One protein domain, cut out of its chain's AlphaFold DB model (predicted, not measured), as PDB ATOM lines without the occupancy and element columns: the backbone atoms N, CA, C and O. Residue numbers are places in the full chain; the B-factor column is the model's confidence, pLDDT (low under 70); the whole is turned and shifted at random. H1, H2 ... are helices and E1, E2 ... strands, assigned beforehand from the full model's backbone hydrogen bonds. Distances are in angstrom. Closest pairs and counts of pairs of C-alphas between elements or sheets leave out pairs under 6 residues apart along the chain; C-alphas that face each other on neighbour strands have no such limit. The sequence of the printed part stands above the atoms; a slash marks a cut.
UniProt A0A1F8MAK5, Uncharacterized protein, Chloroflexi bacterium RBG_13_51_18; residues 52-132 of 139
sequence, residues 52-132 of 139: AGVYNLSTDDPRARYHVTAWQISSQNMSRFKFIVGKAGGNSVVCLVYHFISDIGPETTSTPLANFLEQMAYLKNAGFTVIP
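AT A GLANCE: This is residues 52 to 132 of the 139 residues of an uncharacterized protein of Chloroflexi bacterium RBG_13_51_18 (UniProt A0A1F8MAK5). With little regular structure, a narrow ribbon of two strands, E1 and E2, stands with helices H1 and H2 close to each other, while loops 52 to 69 and 99 to 112 reach beyond the ribbon. The 81 printed residues, 29 in named elements, run E1, H1, E2, H2, mixed class; the whole is only just compact, close to loose, radius of gyration 13.6 A, spans 43 by 26 by 20 A.

HOW THE PARTS SIT: Look at E1, residues 70 to 73, and E2, residues 95 to 98: parallel, N 71 and O 95 2.8 A apart. With H1, residues 78 to 85, they form a strand-helix-strand unit, parallel strands joined through a helix, right-handed in its crossover. H2, residues 113 to 125, is close but not clearly touching H1, C-alphas Met 78 and Gln 119 closest, 7.2 A. Both helices have every O i to N i+4 pair within hydrogen-bond range.

IN THESE COORDINATES: Find E1 from C-alpha 70 at (-13.308, -2.965, -45.829), 9.4 A long; E2 spans 10.2 A, H1 10.4 A; H2, 18.3 A long, ends with C-alpha 125 at (-12.930, 14.168, -31.896).

THE WHOLE: C-alphas Asp 60 and Ile 104, farthest apart, stand 43.2 A apart; no cut; link E2 to H2 long; residue 52 under 70.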
ATOM      1  N   ALA A  52      -6.512  -5.277 -45.272       60.81
ATOM      2  CA  ALA A  52      -6.041  -3.924 -45.126       60.81
ATOM      3  C   ALA A  52      -6.011  -3.043 -46.394       60.81
ATOM      4  O   ALA A  52      -4.943  -2.832 -46.967       60.81
ATOM      5  N   GLY A  53      -7.151  -2.489 -46.803       76.88
ATOM      6  CA  GLY A  53      -7.258  -1.664 -48.004       76.88
ATOM      7  C   GLY A  53      -7.765  -0.257 -47.717       76.88
ATOM      8  O   GLY A  53      -8.385   0.009 -46.686       76.88
ATOM      9  N   VAL A  54      -7.475   0.651 -48.640       89.50
ATOM     10  CA  VAL A  54      -8.148   1.945 -48.750       89.50
ATOM     11  C   VAL A  54      -8.809   2.008 -50.118       89.50
ATOM     12  O   VAL A  54      -8.290   1.454 -51.086       89.50
ATOM     13  N   TYR A  55      -9.948   2.677 -50.201       92.00
ATOM     14  CA  TYR A  55     -10.554   3.030 -51.473       92.00
ATOM     15  C   TYR A  55      -9.909   4.315 -51.997       92.00
ATOM     16  O   TYR A  55      -9.918   5.329 -51.300       92.00
ATOM     17  N   ASN A  56      -9.334   4.269 -53.201       92.31
ATOM     18  CA  ASN A  56      -8.721   5.429 -53.846       92.31
ATOM     19  C   ASN A  56      -9.782   6.217 -54.627       92.31
ATOM     20  O   ASN A  56     -10.345   5.703 -55.591       92.31
ATOM     21  N   LEU A  57     -10.014   7.470 -54.238       91.94
ATOM     22  CA  LEU A  57     -11.019   8.357 -54.833       91.94
ATOM     23  C   LEU A  57     -10.691   8.805 -56.267       91.94
ATOM     24  O   LEU A  57     -11.585   9.252 -56.974       91.94
ATOM     25  N   SER A  58      -9.438   8.678 -56.714       91.62
ATOM     26  CA  SER A  58      -9.000   9.032 -58.079       91.62
ATOM     27  C   SER A  58      -8.736   7.808 -58.945       91.62
ATOM     28  O   SER A  58      -7.968   7.888 -59.900       91.62
ATOM     29  N   THR A  59      -9.313   6.659 -58.598       91.31
ATOM     30  CA  THR A  59      -9.304   5.517 -59.511       91.31
ATOM     31  C   THR A  59     -10.033   5.870 -60.809       91.31
ATOM     32  O   THR A  59     -11.084   6.507 -60.795       91.31
ATOM     33  N   ASP A  60      -9.450   5.467 -61.932       92.94
ATOM     34  CA  ASP A  60     -10.019   5.579 -63.273       92.94
ATOM     35  C   ASP A  60     -10.893   4.372 -63.643       92.94
ATOM     36  O   ASP A  60     -11.599   4.416 -64.649       92.94
ATOM     37  N   ASP A  61     -10.891   3.314 -62.823       92.50
ATOM     38  CA  ASP A  61     -11.750   2.152 -63.012       92.50
ATOM     39  C   ASP A  61     -13.203   2.488 -62.618       92.50
ATOM     40  O   ASP A  61     -13.526   2.606 -61.428       92.50
ATOM     41  N   PRO A  62     -14.138   2.575 -63.585       88.69
ATOM     42  CA  PRO A  62     -15.537   2.874 -63.294       88.69
ATOM     43  C   PRO A  62     -16.231   1.759 -62.494       88.69
ATOM     44  O   PRO A  62     -17.304   1.984 -61.923       88.69
ATOM     45  N   ARG A  63     -15.646   0.554 -62.453       93.00
ATOM     46  CA  ARG A  63     -16.139  -0.601 -61.695       93.00
ATOM     47  C   ARG A  63     -15.561  -0.665 -60.282       93.00
ATOM     48  O   ARG A  63     -16.053  -1.473 -59.494       93.00
ATOM     49  N   ALA A  64     -14.644   0.233 -59.908       92.56
ATOM     50  CA  ALA A  64     -13.987   0.209 -58.603       92.56
ATOM     51  C   ALA A  64     -14.956   0.262 -57.415       92.56
ATOM     52  O   ALA A  64     -14.763  -0.381 -56.378       92.56
ATOM     53  N   ARG A  65     -16.058   1.002 -57.574       94.50
ATOM     54  CA  ARG A  65     -17.122   1.109 -56.565       94.50
ATOM     55  C   ARG A  65     -17.862  -0.206 -56.302       94.50
ATOM     56  O   ARG A  65     -18.584  -0.304 -55.317       94.50
ATOM     57  N   TYR A  66     -17.707  -1.215 -57.157       94.69
ATOM     58  CA  TYR A  66     -18.288  -2.545 -56.974       94.69
ATOM     59  C   TYR A  66     -17.311  -3.540 -56.354       94.69
ATOM     60  O   TYR A  66     -17.603  -4.725 -56.327       94.69
ATOM     61  N   HIS A  67     -16.165  -3.102 -55.839       90.75
ATOM     62  CA  HIS A  67     -15.280  -3.974 -55.075       90.75
ATOM     63  C   HIS A  67     -14.559  -3.225 -53.947       90.75
ATOM     64  O   HIS A  67     -13.374  -3.431 -53.686       90.75
ATOM     65  N   VAL A  68     -15.292  -2.357 -53.241       92.12
ATOM     66  CA  VAL A  68     -14.756  -1.578 -52.118       92.12
ATOM     67  C   VAL A  68     -14.277  -2.521 -51.015       92.12
ATOM     68  O   VAL A  68     -15.060  -3.319 -50.498       92.12
ATOM     69  N   THR A  69     -13.004  -2.403 -50.641       89.69
ATOM     70  CA  THR A  69     -12.414  -3.157 -49.527       89.69
ATOM     71  C   THR A  69     -12.824  -2.566 -48.186       89.69
ATOM     72  O   THR A  69     -13.066  -1.363 -48.066       89.69
ATOM     73  N   ALA A  70     -12.907  -3.408 -47.155       89.12
ATOM     74  CA  ALA A  70     -13.308  -2.965 -45.829       89.12
ATOM     75  C   ALA A  70     -12.558  -3.672 -44.705       89.12
ATOM     76  O   ALA A  70     -12.110  -4.811 -44.827       89.12
ATOM     77  N   TRP A  71     -12.482  -2.984 -43.574       90.62
ATOM     78  CA  TRP A  71     -11.866  -3.472 -42.357       90.62
ATOM     79  C   TRP A  71     -12.930  -3.997 -41.410       90.62
ATOM     80  O   TRP A  71     -13.809  -3.253 -40.975       90.62
ATOM     81  N   GLN A  72     -12.822  -5.273 -41.057       88.62
ATOM     82  CA  GLN A  72     -13.612  -5.830 -39.971       88.62
ATOM     83  C   GLN A  72     -13.183  -5.199 -38.645       88.62
ATOM     84  O   GLN A  72     -11.999  -5.189 -38.303       88.62
ATOM     85  N   ILE A  73     -14.165  -4.700 -37.905       91.00
ATOM     86  CA  ILE A  73     -14.011  -4.172 -36.559       91.00
ATOM     87  C   ILE A  73     -14.668  -5.150 -35.581       91.00
ATOM     88  O   ILE A  73     -15.817  -5.559 -35.762       91.00
ATOM     89  N   SER A  74     -13.893  -5.563 -34.583       89.44
ATOM     90  CA  SER A  74     -14.291  -6.456 -33.489       89.44
ATOM     91  C   SER A  74     -13.732  -5.918 -32.160       89.44
ATOM     92  O   SER A  74     -13.474  -4.718 -32.034       89.44
ATOM     93  N   SER A  75     -13.475  -6.784 -31.179       85.88
ATOM     94  CA  SER A  75     -12.898  -6.487 -29.857       85.88
ATOM     95  C   SER A  75     -11.463  -5.918 -29.849       85.88
ATOM     96  O   SER A  75     -10.830  -5.823 -28.798       85.88
ATOM     97  N   GLN A  76     -10.929  -5.502 -31.000       88.75
ATOM     98  CA  GLN A  76      -9.602  -4.898 -31.110       88.75
ATOM     99  C   GLN A  76      -9.466  -3.601 -30.296       88.75
ATOM    100  O   GLN A  76     -10.402  -2.809 -30.175       88.75
ATOM    101  N   ASN A  77      -8.262  -3.359 -29.776       92.88
ATOM    102  CA  ASN A  77      -7.970  -2.175 -28.969       92.88
ATOM    103  C   ASN A  77      -7.909  -0.874 -29.797       92.88
ATOM    104  O   ASN A  77      -7.771  -0.882 -31.026       92.88
ATOM    105  N   MET A  78      -7.936   0.265 -29.097       96.50
ATOM    106  CA  MET A  78      -7.895   1.586 -29.729       96.50
ATOM    107  C   MET A  78      -6.623   1.854 -30.535       96.50
ATOM    108  O   MET A  78      -6.696   2.556 -31.539       96.50
ATOM    109  N   SER A  79      -5.468   1.292 -30.174       96.75
ATOM    110  CA  SER A  79      -4.246   1.451 -30.977       96.75
ATOM    111  C   SER A  79      -4.409   0.826 -32.365       96.75
ATOM    112  O   SER A  79      -4.048   1.442 -33.369       96.75
ATOM    113  N   ARG A  80      -5.022  -0.362 -32.445       94.06
ATOM    114  CA  ARG A  80      -5.341  -1.005 -33.725       94.06
ATOM    115  C   ARG A  80      -6.398  -0.225 -34.499       94.06
ATOM    116  O   ARG A  80      -6.228  -0.028 -35.700       94.06
ATOM    117  N   PHE A  81      -7.448   0.245 -33.829       95.81
ATOM    118  CA  PHE A  81      -8.486   1.052 -34.470       95.81
ATOM    119  C   PHE A  81      -7.912   2.336 -35.085       95.81
ATOM    120  O   PHE A  81      -8.120   2.597 -36.268       95.81
ATOM    121  N   LYS A  82      -7.098   3.081 -34.324       97.00
ATOM    122  CA  LYS A  82      -6.406   4.296 -34.782       97.00
ATOM    123  C   LYS A  82      -5.492   4.028 -35.975       97.00
ATOM    124  O   LYS A  82      -5.491   4.809 -36.921       97.00
ATOM    125  N   PHE A  83      -4.759   2.913 -35.963       95.06
ATOM    126  CA  PHE A  83      -3.944   2.492 -37.105       95.06
ATOM    127  C   PHE A  83      -4.779   2.277 -38.374       95.06
ATOM    128  O   PHE A  83      -4.351   2.665 -39.457       95.06
ATOM    129  N   ILE A  84      -5.955   1.652 -38.254       94.62
ATOM    130  CA  ILE A  84      -6.842   1.382 -39.394       94.62
ATOM    131  C   ILE A  84      -7.358   2.695 -39.981       94.62
ATOM    132  O   ILE A  84      -7.169   2.953 -41.167       94.62
ATOM    133  N   VAL A  85      -7.973   3.541 -39.154       95.88
ATOM    134  CA  VAL A  85      -8.614   4.776 -39.629       95.88
ATOM    135  C   VAL A  85      -7.598   5.840 -40.036       95.88
ATOM    136  O   VAL A  85      -7.880   6.627 -40.927       95.88
ATOM    137  N   GLY A  86      -6.379   5.808 -39.485       95.56
ATOM    138  CA  GLY A  86      -5.270   6.669 -39.909       95.56
ATOM    139  C   GLY A  86      -4.778   6.415 -41.339       95.56
ATOM    140  O   GLY A  86      -3.959   7.176 -41.841       95.56
ATOM    141  N   LYS A  87      -5.268   5.362 -42.009       93.62
ATOM    142  CA  LYS A  87      -5.055   5.154 -43.448       93.62
ATOM    143  C   LYS A  87      -6.014   5.972 -44.319       93.62
ATOM    144  O   LYS A  87      -5.759   6.099 -45.512       93.62
ATOM    145  N   ALA A  88      -7.102   6.499 -43.757       94.50
ATOM    146  CA  ALA A  88      -7.959   7.447 -44.456       94.50
ATOM    147  C   ALA A  88      -7.307   8.834 -44.456       94.50
ATOM    148  O   ALA A  88      -6.691   9.244 -43.473       94.50
ATOM    149  N   GLY A  89      -7.460   9.563 -45.557       91.81
ATOM    150  CA  GLY A  89      -6.887  10.894 -45.722       91.81
ATOM    151  C   GLY A  89      -6.485  11.179 -47.160       91.81
ATOM    152  O   GLY A  89      -6.293  10.265 -47.966       91.81
ATOM    153  N   GLY A  90      -6.371  12.469 -47.486       89.75
ATOM    154  CA  GLY A  90      -6.124  12.927 -48.849       89.75
ATOM    155  C   GLY A  90      -7.169  12.354 -49.801       89.75
ATOM    156  O   GLY A  90      -8.337  12.717 -49.738       89.75
ATOM    157  N   ASN A  91      -6.736  11.417 -50.636       91.81
ATOM    158  CA  ASN A  91      -7.551  10.798 -51.672       91.81
ATOM    159  C   ASN A  91      -7.941   9.339 -51.366       91.81
ATOM    160  O   ASN A  91      -8.212   8.552 -52.269       91.81
ATOM    161  N   SER A  92      -7.877   8.940 -50.096       93.62
ATOM    162  CA  SER A  92      -8.091   7.565 -49.641       93.62
ATOM    163  C   SER A  92      -9.167   7.486 -48.564       93.62
ATOM    164  O   SER A  92      -9.140   8.235 -47.588       93.62
ATOM    165  N   VAL A  93     -10.086   6.534 -48.716       93.94
ATOM    166  CA  VAL A  93     -11.191   6.268 -47.786       93.94
ATOM    167  C   VAL A  93     -11.023   4.891 -47.150       93.94
ATOM    168  O   VAL A  93     -10.587   3.940 -47.796       93.94
ATOM    169  N   VAL A  94     -11.395   4.761 -45.878       94.50
ATOM    170  CA  VAL A  94     -11.439   3.481 -45.159       94.50
ATOM    171  C   VAL A  94     -12.898   3.102 -44.918       94.50
ATOM    172  O   VAL A  94     -13.645   3.876 -44.328       94.50
ATOM    173  N   CYS A  95     -13.302   1.900 -45.334       93.81
ATOM    174  CA  CYS A  95     -14.608   1.335 -44.998       93.81
ATOM    175  C   CYS A  95     -14.494   0.472 -43.732       93.81
ATOM    176  O   CYS A  95     -13.626  -0.401 -43.655       93.81
ATOM    177  N   LEU A  96     -15.358   0.711 -42.745       93.69
ATOM    178  CA  LEU A  96     -15.409  -0.024 -41.477       93.69
ATOM    179  C   LEU A  96     -16.632  -0.946 -41.464       93.69
ATOM    180  O   LEU A  96     -17.727  -0.521 -41.824       93.69
ATOM    181  N   VAL A  97     -16.458  -2.196 -41.030       90.81
ATOM    182  CA  VAL A  97     -17.539  -3.187 -40.934       90.81
ATOM    183  C   VAL A  97     -17.625  -3.726 -39.518       90.81
ATOM    184  O   VAL A  97     -16.716  -4.407 -39.043       90.81
ATOM    185  N   TYR A  98     -18.762  -3.478 -38.883       92.75
ATOM    186  CA  TYR A  98     -19.144  -4.063 -37.606       92.75
ATOM    187  C   TYR A  98     -20.116  -5.209 -37.883       92.75
ATOM    188  O   TYR A  98     -21.178  -4.974 -38.452       92.75
ATOM    189  N   HIS A  99     -19.757  -6.445 -37.522       89.94
ATOM    190  CA  HIS A  99     -20.675  -7.582 -37.682       89.94
ATOM    191  C   HIS A  99     -21.700  -7.610 -36.547       89.94
ATOM    192  O   HIS A  99     -22.895  -7.715 -36.803       89.94
ATOM    193  N   PHE A 100     -21.235  -7.453 -35.304       92.88
ATOM    194  CA  PHE A 100     -22.091  -7.292 -34.135       92.88
ATOM    195  C   PHE A 100     -21.562  -6.181 -33.234       92.88
ATOM    196  O   PHE A 100     -20.361  -6.102 -32.977       92.88
ATOM    197  N   ILE A 101     -22.471  -5.353 -32.722       94.62
ATOM    198  CA  ILE A 101     -22.212  -4.469 -31.584       94.62
ATOM    199  C   ILE A 101     -22.909  -5.121 -30.393       94.62
ATOM    200  O   ILE A 101     -24.127  -5.019 -30.255       94.62
ATOM    201  N   SER A 102     -22.165  -5.914 -29.627       93.56
ATOM    202  CA  SER A 102     -22.722  -6.779 -28.587       93.56
ATOM    203  C   SER A 102     -21.643  -7.261 -27.626       93.56
ATOM    204  O   SER A 102     -20.533  -7.587 -28.047       93.56
ATOM    205  N   ASP A 103     -22.015  -7.375 -26.353       92.25
ATOM    206  CA  ASP A 103     -21.171  -7.935 -25.292       92.25
ATOM    207  C   ASP A 103     -21.356  -9.460 -25.134       92.25
ATOM    208  O   ASP A 103     -20.601 -10.102 -24.410       92.25
ATOM    209  N   ILE A 104     -22.350 -10.052 -25.813       90.12
ATOM    210  CA  ILE A 104     -22.743 -11.472 -25.670       90.12
ATOM    211  C   ILE A 104     -22.586 -12.299 -26.959       90.12
ATOM    212  O   ILE A 104     -23.033 -13.443 -27.021       90.12
ATOM    213  N   GLY A 105     -21.999 -11.725 -28.014       84.69
ATOM    214  CA  GLY A 105     -21.798 -12.397 -29.303       84.69
ATOM    215  C   GLY A 105     -20.452 -13.132 -29.428       84.69
ATOM    216  O   GLY A 105     -19.636 -13.108 -28.505       84.69
ATOM    217  N   PRO A 106     -20.175 -13.776 -30.582       87.00
ATOM    218  CA  PRO A 106     -18.890 -14.425 -30.832       87.00
ATOM    219  C   PRO A 106     -17.741 -13.414 -30.780       87.00
ATOM    220  O   PRO A 106     -17.792 -12.384 -31.456       87.00
ATOM    221  N   GLU A 107     -16.683 -13.717 -30.027       81.12
ATOM    222  CA  GLU A 107     -15.560 -12.795 -29.785       81.12
ATOM    223  C   GLU A 107     -14.900 -12.298 -31.083       81.12
ATOM    224  O   GLU A 107     -14.527 -11.133 -31.208       81.12
ATOM    225  N   THR A 108     -14.806 -13.164 -32.094       83.12
ATOM    226  CA  THR A 108     -14.126 -12.857 -33.359       83.12
ATOM    227  C   THR A 108     -14.896 -11.881 -34.252       83.12
ATOM    228  O   THR A 108     -14.297 -11.254 -35.129       83.12
ATOM    229  N   THR A 109     -16.203 -11.714 -34.043       87.50
ATOM    230  CA  THR A 109     -17.081 -10.867 -34.871       87.50
ATOM    231  C   THR A 109     -17.829  -9.800 -34.074       87.50
ATOM    232  O   THR A 109     -18.475  -8.937 -34.670       87.50
ATOM    233  N   SER A 110     -17.712  -9.800 -32.746       93.19
ATOM    234  CA  SER A 110     -18.402  -8.845 -31.880       93.19
ATOM    235  C   SER A 110     -17.486  -7.710 -31.443       93.19
ATOM    236  O   SER A 110     -16.331  -7.910 -31.073       93.19
ATOM    237  N   THR A 111     -18.022  -6.496 -31.488       94.94
ATOM    238  CA  THR A 111     -17.452  -5.310 -30.853       94.94
ATOM    239  C   THR A 111     -18.286  -5.008 -29.608       94.94
ATOM    240  O   THR A 111     -19.481  -4.746 -29.760       94.94
ATOM    241  N   PRO A 112     -17.702  -5.021 -28.398       94.88
ATOM    242  CA  PRO A 112     -18.405  -4.597 -27.189       94.88
ATOM    243  C   PRO A 112     -18.986  -3.187 -27.333       94.88
ATOM    244  O   PRO A 112     -18.380  -2.334 -27.992       94.88
ATOM    245  N   LEU A 113     -20.128  -2.905 -26.698       95.62
ATOM    246  CA  LEU A 113     -20.798  -1.605 -26.852       95.62
ATOM    247  C   LEU A 113     -19.895  -0.450 -26.393       95.62
ATOM    248  O   LEU A 113     -19.793   0.571 -27.072       95.62
ATOM    249  N   ALA A 114     -19.188  -0.636 -25.275       95.19
ATOM    250  CA  ALA A 114     -18.241   0.349 -24.759       95.19
ATOM    251  C   ALA A 114     -17.124   0.662 -25.773       95.19
ATOM    252  O   ALA A 114     -16.833   1.832 -26.026       95.19
ATOM    253  N   ASN A 115     -16.565  -0.366 -26.420       95.31
ATOM    254  CA  ASN A 115     -15.543  -0.195 -27.452       95.31
ATOM    255  C   ASN A 115     -16.098   0.554 -28.668       95.31
ATOM    256  O   ASN A 115     -15.436   1.447 -29.189       95.31
ATOM    257  N   PHE A 116     -17.309   0.218 -29.125       96.88
ATOM    258  CA  PHE A 116     -17.940   0.912 -30.248       96.88
ATOM    259  C   PHE A 116     -18.121   2.408 -29.954       96.88
ATOM    260  O   PHE A 116     -17.760   3.251 -30.775       96.88
ATOM    261  N   LEU A 117     -18.619   2.753 -28.764       97.44
ATOM    262  CA  LEU A 117     -18.811   4.146 -28.358       97.44
ATOM    263  C   LEU A 117     -17.484   4.912 -28.270       97.44
ATOM    264  O   LEU A 117     -17.404   6.044 -28.751       97.44
ATOM    265  N   GLU A 118     -16.433   4.296 -27.723       97.50
ATOM    266  CA  GLU A 118     -15.089   4.888 -27.682       97.50
ATOM    267  C   GLU A 118     -14.542   5.156 -29.095       97.50
ATOM    268  O   GLU A 118     -14.003   6.231 -29.377       97.50
ATOM    269  N   GLN A 119     -14.741   4.213 -30.018       97.62
ATOM    270  CA  GLN A 119     -14.336   4.341 -31.416       97.62
ATOM    271  C   GLN A 119     -15.080   5.477 -32.130       97.62
ATOM    272  O   GLN A 119     -14.445   6.296 -32.796       97.62
ATOM    273  N   MET A 120     -16.405   5.577 -31.963       97.56
ATOM    274  CA  MET A 120     -17.202   6.665 -32.547       97.56
ATOM    275  C   MET A 120     -16.801   8.033 -31.978       97.56
ATOM    276  O   MET A 120     -16.668   9.004 -32.729       97.56
ATOM    277  N   ALA A 121     -16.550   8.112 -30.667       98.12
ATOM    278  CA  ALA A 121     -16.063   9.330 -30.026       98.12
ATOM    279  C   ALA A 121     -14.695   9.749 -30.581       98.12
ATOM    280  O   ALA A 121     -14.482  10.929 -30.864       98.12
ATOM    281  N   TYR A 122     -13.785   8.794 -30.799       98.31
ATOM    282  CA  TYR A 122     -12.498   9.073 -31.429       98.31
ATOM    283  C   TYR A 122     -12.656   9.622 -32.850       98.31
ATOM    284  O   TYR A 122     -12.044  10.642 -33.155       98.31
ATOM    285  N   LEU A 123     -13.480   8.992 -33.700       97.94
ATOM    286  CA  LEU A 123     -13.704   9.458 -35.075       97.94
ATOM    287  C   LEU A 123     -14.170  10.919 -35.093       97.94
ATOM    288  O   LEU A 123     -13.597  11.744 -35.803       97.94
ATOM    289  N   LYS A 124     -15.150  11.250 -34.245       98.00
ATOM    290  CA  LYS A 124     -15.665  12.614 -34.102       98.00
ATOM    291  C   LYS A 124     -14.592  13.592 -33.615       98.00
ATOM    292  O   LYS A 124     -14.393  14.635 -34.229       98.00
ATOM    293  N   ASN A 125     -13.896  13.263 -32.527       98.25
ATOM    294  CA  ASN A 125     -12.930  14.168 -31.896       98.25
ATOM    295  C   ASN A 125     -11.668  14.383 -32.743       98.25
ATOM    296  O   ASN A 125     -11.058  15.444 -32.665       98.25
ATOM    297  N   ALA A 126     -11.279  13.394 -33.549       97.56
ATOM    298  CA  ALA A 126     -10.148  13.486 -34.469       97.56
ATOM    299  C   ALA A 126     -10.515  14.121 -35.827       97.56
ATOM    300  O   ALA A 126      -9.654  14.217 -36.698       97.56
ATOM    301  N   GLY A 127     -11.765  14.563 -36.011       96.69
ATOM    302  CA  GLY A 127     -12.200  15.293 -37.204       96.69
ATOM    303  C   GLY A 127     -12.420  14.423 -38.441       96.69
ATOM    304  O   GLY A 127     -12.348  14.933 -39.557       96.69
ATOM    305  N   PHE A 128     -12.681  13.122 -38.278       97.31
ATOM    306  CA  PHE A 128     -13.048  12.269 -39.407       97.31
ATOM    307  C   PHE A 128     -14.459  12.592 -39.898       97.31
ATOM    308  O   PHE A 128     -15.400  12.706 -39.110       97.31
ATOM    309  N   THR A 129     -14.623  12.629 -41.218       95.50
ATOM    310  CA  THR A 129     -15.938  12.573 -41.855       95.50
ATOM    311  C   THR A 129     -16.356  11.114 -41.993       95.50
ATOM    312  O   THR A 129     -15.678  10.327 -42.652       95.50
ATOM    313  N   VAL A 130     -17.478  10.754 -41.375       96.06
ATOM    314  CA  VAL A 130     -18.067   9.413 -41.460       96.06
ATOM    315  C   VAL A 130     -19.371   9.522 -42.234       96.06
ATOM    316  O   VAL A 130     -20.258  10.274 -41.838       96.06
ATOM    317  N   ILE A 131     -19.482   8.769 -43.324       95.56
ATOM    318  CA  ILE A 131     -20.681   8.711 -44.162       95.56
ATOM    319  C   ILE A 131     -21.063   7.254 -44.441       95.56
ATOM    320  O   ILE A 131     -20.192   6.375 -44.401       95.56
ATOM    321  N   PRO A 132     -22.338   6.976 -44.751       94.62
ATOM    322  CA  PRO A 132     -22.722   5.711 -45.359       94.62
ATOM    323  C   PRO A 132     -21.926   5.467 -46.648       94.62
ATOM    324  O   PRO A 132     -21.751   6.368 -47.465       94.62
TER     325      PRO A 132